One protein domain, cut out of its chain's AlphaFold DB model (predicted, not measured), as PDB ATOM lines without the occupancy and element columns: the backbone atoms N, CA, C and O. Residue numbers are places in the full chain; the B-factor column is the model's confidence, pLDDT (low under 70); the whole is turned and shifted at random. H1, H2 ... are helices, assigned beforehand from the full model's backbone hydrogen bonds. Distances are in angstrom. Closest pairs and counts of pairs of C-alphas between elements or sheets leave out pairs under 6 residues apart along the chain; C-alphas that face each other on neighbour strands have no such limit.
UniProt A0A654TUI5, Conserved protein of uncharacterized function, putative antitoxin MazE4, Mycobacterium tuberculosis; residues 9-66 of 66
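This is residues 9 to 66 of the 66 residues of the protein "Conserved protein of uncharacterized function, putative antitoxin MazE4" of Mycobacterium tuberculosis (UniProt A0A654TUI5). Two helices form a wide, open V: the long H1 is one arm, the shorter H2 the other, and the looped link of residues 39 to 46 makes the corner. Both arms stick out from this corner, with residues 9 to 31 and 54 to 66 standing free. The printed part has 58 residues with two named helices, H1 then H2, and no named strand; its class is all helix. It is extended, with a radius of gyration of the C-alphas of 19.5 A, and flat, spanning 57 by 34 by 9 A.

H1, residues 9 to 38, is joined by a short link of 8 residues to H2, residues 47 to 64. The two helices are apart, with no C-alpha of the one within 8 A of the other. In H1 and H2 every O i to N i+4 pair is within hydrogen-bond range.

H1 begins at C-alpha 9, (123.680, 230.915, 198.051), and measures 43.4 A from first to last C-alpha. H2 measures 25.9 A and ends at C-alpha 64, (115.643, 190.481, 164.946).

The two C-alphas farthest apart, those of Asn 9 and Gln 66, are 58.0 A apart. The printed part has no cut, and no printed residue is under 70 in pLDDT.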
ATOM      1  N   ASN A   9     122.936 232.118 197.693       94.06
ATOM      2  CA  ASN A   9     123.680 230.915 198.051       94.06
ATOM      3  C   ASN A   9     123.388 229.761 197.080       94.06
ATOM      4  O   ASN A   9     124.302 229.055 196.675       94.06
ATOM      5  N   ALA A  10     122.128 229.603 196.654       94.25
ATOM      6  CA  ALA A  10     121.770 228.597 195.656       94.25
ATOM      7  C   ALA A  10     122.441 228.863 194.298       94.25
ATOM      8  O   ALA A  10     122.896 227.921 193.660       94.25
ATOM      9  N   ALA A  11     122.544 230.129 193.881       94.06
ATOM     10  CA  ALA A  11     123.246 230.498 192.652       94.06
ATOM     11  C   ALA A  11     124.759 230.221 192.737       94.06
ATOM     12  O   ALA A  11     125.347 229.747 191.771       94.06
ATOM     13  N   ILE A  12     125.384 230.477 193.891       95.44
ATOM     14  CA  ILE A  12     126.815 230.209 194.110       95.44
ATOM     15  C   ILE A  12     127.100 228.703 194.080       95.44
ATOM     16  O   ILE A  12     128.025 228.276 193.396       95.44
ATOM     17  N   VAL A  13     126.296 227.896 194.779       96.50
ATOM     18  CA  VAL A  13     126.440 226.429 194.776       96.50
ATOM     19  C   VAL A  13     126.289 225.870 193.359       96.50
ATOM     20  O   VAL A  13     127.114 225.071 192.928       96.50
ATOM     21  N   ASP A  14     125.285 226.331 192.610       96.06
ATOM     22  CA  ASP A  14     125.080 225.912 191.219       96.06
ATOM     23  C   ASP A  14     126.255 226.302 190.310       96.06
ATOM     24  O   ASP A  14     126.705 225.499 189.497       96.06
ATOM     25  N   ALA A  15     126.807 227.508 190.476       96.50
ATOM     26  CA  ALA A  15     127.970 227.947 189.710       96.50
ATOM     27  C   ALA A  15     129.216 227.089 189.992       96.50
ATOM     28  O   ALA A  15     129.959 226.769 189.065       96.50
ATOM     29  N   ILE A  16     129.434 226.690 191.251       97.31
ATOM     30  CA  ILE A  16     130.532 225.788 191.628       97.31
ATOM     31  C   ILE A  16     130.337 224.416 190.980       97.31
ATOM     32  O   ILE A  16     131.274 223.905 190.367       97.31
ATOM     33  N   ASN A  17     129.129 223.854 191.058       97.56
ATOM     34  CA  ASN A  17     128.824 222.553 190.459       97.56
ATOM     35  C   ASN A  17     129.049 222.570 188.946       97.56
ATOM     36  O   ASN A  17     129.775 221.729 188.432       97.56
ATOM     37  N   LYS A  18     128.541 223.589 188.245       97.12
ATOM     38  CA  LYS A  18     128.751 223.740 186.797       97.12
ATOM     39  C   LYS A  18     130.218 223.876 186.425       97.12
ATOM     40  O   LYS A  18     130.650 223.358 185.400       97.12
ATOM     41  N   ARG A  19     131.005 224.587 187.238       97.44
ATOM     42  CA  ARG A  19     132.443 224.694 186.984       97.44
ATOM     43  C   ARG A  19     133.146 223.354 187.188       97.44
ATOM     44  O   ARG A  19     134.058 223.046 186.428       97.44
ATOM     45  N   TRP A  20     132.736 222.583 188.190       98.12
ATOM     46  CA  TRP A  20     133.254 221.238 188.410       98.12
ATOM     47  C   TRP A  20     132.881 220.292 187.260       98.12
ATOM     48  O   TRP A  20     133.764 219.613 186.751       98.12
ATOM     49  N   GLU A  21     131.630 220.317 186.792       98.19
ATOM     50  CA  GLU A  21     131.166 219.542 185.631       98.19
ATOM     51  C   GLU A  21     131.970 219.888 184.373       98.19
ATOM     52  O   GLU A  21     132.503 218.997 183.725       98.19
ATOM     53  N   ALA A  22     132.171 221.180 184.090       97.62
ATOM     54  CA  ALA A  22     132.969 221.611 182.942       97.62
ATOM     55  C   ALA A  22     134.415 221.088 183.001       97.62
ATOM     56  O   ALA A  22     134.947 220.611 182.003       97.62
ATOM     57  N   LEU A  23     135.051 221.142 184.177       98.19
ATOM     58  CA  LEU A  23     136.396 220.588 184.364       98.19
ATOM     59  C   LEU A  23     136.411 219.062 184.245       98.19
ATOM     60  O   LEU A  23     137.394 218.492 183.776       98.19
ATOM     61  N   HIS A  24     135.350 218.396 184.690       98.12
ATOM     62  CA  HIS A  24     135.225 216.952 184.577       98.12
ATOM     63  C   HIS A  24     135.095 216.515 183.114       98.12
ATOM     64  O   HIS A  24     135.764 215.568 182.705       98.12
ATOM     65  N   ASP A  25     134.317 217.243 182.315       97.88
ATOM     66  CA  ASP A  25     134.176 216.989 180.880       97.88
ATOM     67  C   ASP A  25     135.500 217.223 180.132       97.88
ATOM     68  O   ASP A  25     135.889 216.405 179.298       97.88
ATOM     69  N   GLU A  26     136.247 218.281 180.478       97.94
ATOM     70  CA  GLU A  26     137.601 218.524 179.952       97.94
ATOM     71  C   GLU A  26     138.562 217.364 180.288       97.94
ATOM     72  O   GLU A  26     139.355 216.928 179.450       97.94
ATOM     73  N   GLN A  27     138.484 216.824 181.509       97.94
ATOM     74  CA  GLN A  27     139.291 215.673 181.925       97.94
ATOM     75  C   GLN A  27     138.877 214.383 181.215       97.94
ATOM     76  O   GLN A  27     139.739 213.568 180.881       97.94
ATOM     77  N   LEU A  28     137.578 214.191 180.983       98.12
ATOM     78  CA  LEU A  28     137.057 213.041 180.255       98.12
ATOM     79  C   LEU A  28     137.553 213.047 178.805       98.12
ATOM     80  O   LEU A  28     138.029 212.018 178.328       98.12
ATOM     81  N   ASP A  29     137.509 214.199 178.135       98.31
ATOM     82  CA  ASP A  29     138.038 214.366 176.777       98.31
ATOM     83  C   ASP A  29     139.536 214.033 176.712       98.31
ATOM     84  O   ASP A  29     139.964 213.195 175.915       98.31
ATOM     85  N   ALA A  30     140.326 214.586 177.641       97.88
ATOM     86  CA  ALA A  30     141.753 214.290 177.742       97.88
ATOM     87  C   ALA A  30     142.032 212.795 177.993       97.88
ATOM     88  O   ALA A  30     142.975 212.235 177.428       97.88
ATOM     89  N   ALA A  31     141.210 212.130 178.810       97.94
ATOM     90  CA  ALA A  31     141.350 210.705 179.094       97.94
ATOM     91  C   ALA A  31     141.058 209.839 177.860       97.94
ATOM     92  O   ALA A  31     141.823 208.918 177.571       97.94
ATOM     93  N   TYR A  32     140.002 210.144 177.098       98.12
ATOM     94  CA  TYR A  32     139.733 209.449 175.835       98.12
ATOM     95  C   TYR A  32     140.825 209.711 174.795       98.12
ATOM     96  O   TYR A  32     141.237 208.776 174.109       98.12
ATOM     97  N   ALA A  33     141.335 210.941 174.701       98.12
ATOM     98  CA  ALA A  33     142.452 211.260 173.817       98.12
ATOM     99  C   ALA A  33     143.704 210.439 174.168       98.12
ATOM    100  O   ALA A  33     144.325 209.853 173.279       98.12
ATOM    101  N   ALA A  34     144.038 210.326 175.457       98.25
ATOM    102  CA  ALA A  34     145.149 209.502 175.928       98.25
ATOM    103  C   ALA A  34     144.925 208.007 175.651       98.25
ATOM    104  O   ALA A  34     145.829 207.333 175.158       98.25
ATOM    105  N   ALA A  35     143.718 207.495 175.910       98.00
ATOM    106  CA  ALA A  35     143.375 206.096 175.668       98.00
ATOM    107  C   ALA A  35     143.466 205.724 174.180       98.00
ATOM    108  O   ALA A  35     143.974 204.659 173.849       98.00
ATOM    109  N   ILE A  36     143.019 206.608 173.284       98.00
ATOM    110  CA  ILE A  36     143.116 206.408 171.830       98.00
ATOM    111  C   ILE A  36     144.560 206.540 171.340       98.00
ATOM    112  O   ILE A  36     144.964 205.808 170.437       98.00
ATOM    113  N   HIS A  37     145.336 207.457 171.920       97.81
ATOM    114  CA  HIS A  37     146.753 207.607 171.600       97.81
ATOM    115  C   HIS A  37     147.549 206.338 171.947       97.81
ATOM    116  O   HIS A  37     148.370 205.901 171.145       97.81
ATOM    117  N   ASP A  38     147.309 205.752 173.122       98.06
ATOM    118  CA  ASP A  38     147.953 204.503 173.553       98.06
ATOM    119  C   ASP A  38     147.413 203.281 172.791       98.06
ATOM    120  O   ASP A  38     148.168 202.442 172.301       98.06
ATOM    121  N   ASN A  39     146.092 203.214 172.622       97.81
ATOM    122  CA  ASN A  39     145.406 202.132 171.941       97.81
ATOM    123  C   ASN A  39     144.355 202.677 170.953       97.81
ATOM    124  O   ASN A  39     143.207 202.935 171.333       97.81
ATOM    125  N   PRO A  40     144.677 202.734 169.647       97.81
ATOM    126  CA  PRO A  40     143.729 203.163 168.615       97.81
ATOM    127  C   PRO A  40     142.454 202.299 168.521       97.81
ATOM    128  O   PRO A  40     141.447 202.714 167.932       97.81
ATOM    129  N   ALA A  41     142.475 201.086 169.090       97.69
ATOM    130  CA  ALA A  41     141.325 200.195 169.132       97.69
ATOM    131  C   ALA A  41     140.345 200.502 170.285       97.69
ATOM    132  O   ALA A  41     139.208 200.013 170.221       97.69
ATOM    133  N   TYR A  42     140.719 201.340 171.269       96.94
ATOM    134  CA  TYR A  42     139.903 201.671 172.446       96.94
ATOM    135  C   TYR A  42     138.445 202.010 172.050       96.94
ATOM    136  O   TYR A  42     138.215 202.672 171.032       96.94
ATOM    137  N   PRO A  43     137.420 201.528 172.782       97.75
ATOM    138  CA  PRO A  43     137.471 200.812 174.064       97.75
ATOM    139  C   PRO A  43     137.788 199.313 173.961       97.75
ATOM    140  O   PRO A  43     137.685 198.610 174.958       97.75
ATOM    141  N   TYR A  44     138.139 198.811 172.777       98.19
ATOM    142  CA  TYR A  44     138.581 197.429 172.603       98.19
ATOM    143  C   TYR A  44     140.085 197.323 172.840       98.19
ATOM    144  O   TYR A  44     140.833 198.218 172.455       98.19
ATOM    145  N   GLU A  45     140.547 196.212 173.399       96.25
ATOM    146  CA  GLU A  45     141.975 195.933 173.592       96.25
ATOM    147  C   GLU A  45     142.687 195.663 172.256       96.25
ATOM    148  O   GLU A  45     143.901 195.800 172.147       96.25
ATOM    149  N   SER A  46     141.937 195.275 171.215       97.75
ATOM    150  CA  SER A  46     142.479 195.004 169.881       97.75
ATOM    151  C   SER A  46     141.443 195.136 168.758       97.75
ATOM    152  O   SER A  46     140.228 195.052 168.965       97.75
ATOM    153  N   GLU A  47     141.920 195.244 167.515       98.00
ATOM    154  CA  GLU A  47     141.064 195.213 166.316       98.00
ATOM    155  C   GLU A  47     140.346 193.865 166.122       98.00
ATOM    156  O   GLU A  47     139.237 193.808 165.576       98.00
ATOM    157  N   ALA A  48     140.943 192.769 166.597       98.06
ATOM    158  CA  ALA A  48     140.315 191.451 166.573       98.06
ATOM    159  C   ALA A  48     139.072 191.416 167.474       98.06
ATOM    160  O   ALA A  48     138.011 190.933 167.061       98.06
ATOM    161  N   GLU A  49     139.169 191.994 168.673       98.12
ATOM    162  CA  GLU A  49     138.037 192.124 169.586       98.12
ATOM    163  C   GLU A  49     136.935 193.010 168.985       98.12
ATOM    164  O   GLU A  49     135.768 192.597 168.925       98.12
ATOM    165  N   ARG A  50     137.305 194.181 168.440       98.06
ATOM    166  CA  ARG A  50     136.381 195.083 167.733       98.06
ATOM    167  C   ARG A  50     135.629 194.347 166.619       98.06
ATOM    168  O   ARG A  50     134.401 194.445 166.521       98.06
ATOM    169  N   SER A  51     136.342 193.574 165.806       98.25
ATOM    170  CA  SER A  51     135.772 192.808 164.690       98.25
ATOM    171  C   SER A  51     134.803 191.724 165.168       98.25
ATOM    172  O   SER A  51     133.685 191.612 164.654       98.25
ATOM    173  N   ALA A  52     135.167 190.972 166.209       98.31
ATOM    174  CA  ALA A  52     134.299 189.955 166.795       98.31
ATOM    175  C   ALA A  52     133.020 190.566 167.400       98.31
ATOM    176  O   ALA A  52     131.921 190.019 167.240       98.31
ATOM    177  N   ALA A  53     133.125 191.726 168.057       98.06
ATOM    178  CA  ALA A  53     131.974 192.464 168.572       98.06
ATOM    179  C   ALA A  53     131.031 192.913 167.441       98.06
ATOM    180  O   ALA A  53     129.808 192.763 167.554       98.06
ATOM    181  N   ARG A  54     131.584 193.404 166.322       97.88
ATOM    182  CA  ARG A  54     130.816 193.784 165.122       97.88
ATOM    183  C   ARG A  54     130.091 192.588 164.504       97.88
ATOM    184  O   ARG A  54     128.895 192.701 164.239       97.88
ATOM    185  N   ALA A  55     130.760 191.446 164.348       98.31
ATOM    186  CA  ALA A  55     130.151 190.229 163.807       98.31
ATOM    187  C   ALA A  55     128.953 189.766 164.655       98.31
ATOM    188  O   ALA A  55     127.851 189.573 164.137       98.31
ATOM    189  N   ARG A  56     129.127 189.688 165.983       98.06
ATOM    190  CA  ARG A  56     128.044 189.314 166.910       98.06
ATOM    191  C   ARG A  56     126.888 190.312 166.892       98.06
ATOM    192  O   ARG A  56     125.731 189.905 166.962       98.06
ATOM    193  N   ARG A  57     127.176 191.617 166.804       97.88
ATOM    194  CA  ARG A  57     126.144 192.656 166.670       97.88
ATOM    195  C   ARG A  57     125.323 192.444 165.402       97.88
ATOM    196  O   ARG A  57     124.101 192.443 165.485       97.88
ATOM    197  N   ASN A  58     125.978 192.244 164.262       98.06
ATOM    198  CA  ASN A  58     125.296 192.068 162.983       98.06
ATOM    199  C   ASN A  58     124.424 190.798 162.983       98.06
ATOM    200  O   ASN A  58     123.279 190.856 162.548       98.06
ATOM    201  N   ALA A  59     124.904 189.695 163.568       97.75
ATOM    202  CA  ALA A  59     124.113 188.472 163.719       97.75
ATOM    203  C   ALA A  59     122.836 188.686 164.554       97.75
ATOM    204  O   ALA A  59     121.772 188.172 164.208       97.75
ATOM    205  N   ARG A  60     122.905 189.484 165.633       98.00
ATOM    206  CA  ARG A  60     121.710 189.844 166.419       98.00
ATOM    207  C   ARG A  60     120.714 190.674 165.613       98.00
ATOM    208  O   ARG A  60     119.525 190.402 165.702       98.00
ATOM    209  N   GLN A  61     121.196 191.639 164.828       97.50
ATOM    210  CA  GLN A  61     120.346 192.474 163.969       97.50
ATOM    211  C   GLN A  61     119.643 191.645 162.890       97.50
ATOM    212  O   GLN A  61     118.447 191.803 162.670       97.50
ATOM    213  N   GLN A  62     120.367 190.713 162.267       96.44
ATOM    214  CA  GLN A  62     119.790 189.788 161.295       96.44
ATOM    215  C   GLN A  62     118.706 188.914 161.930       96.44
ATOM    216  O   GLN A  62     117.645 188.739 161.343       96.44
ATOM    217  N   ARG A  63     118.944 188.410 163.147       95.62
ATOM    218  CA  ARG A  63     117.966 187.595 163.873       95.62
ATOM    219  C   ARG A  63     116.705 188.372 164.258       95.62
ATOM    220  O   ARG A  63     115.640 187.782 164.269       95.62
ATOM    221  N   SER A  64     116.813 189.654 164.607       94.56
ATOM    222  CA  SER A  64     115.643 190.481 164.946       94.56
ATOM    223  C   SER A  64     114.853 190.970 163.731       94.56
ATOM    224  O   SER A  64     113.747 191.466 163.903       94.56
ATOM    225  N   ALA A  65     115.436 190.905 162.532       88.50
ATOM    226  CA  ALA A  65     114.794 191.319 161.284       88.50
ATOM    227  C   ALA A  65     114.060 190.169 160.564       88.50
ATOM    228  O   ALA A  65     113.469 190.402 159.510       88.50
ATOM    229  N   GLN A  66     114.141 188.949 161.105       71.50
ATOM    230  CA  GLN A  66     113.367 187.772 160.699       71.50
ATOM    231  C   GLN A  66     112.117 187.649 161.566       71.50
ATOM    232  O   GLN A  66     111.075 187.250 161.004       71.50
TER     233      GLN A  66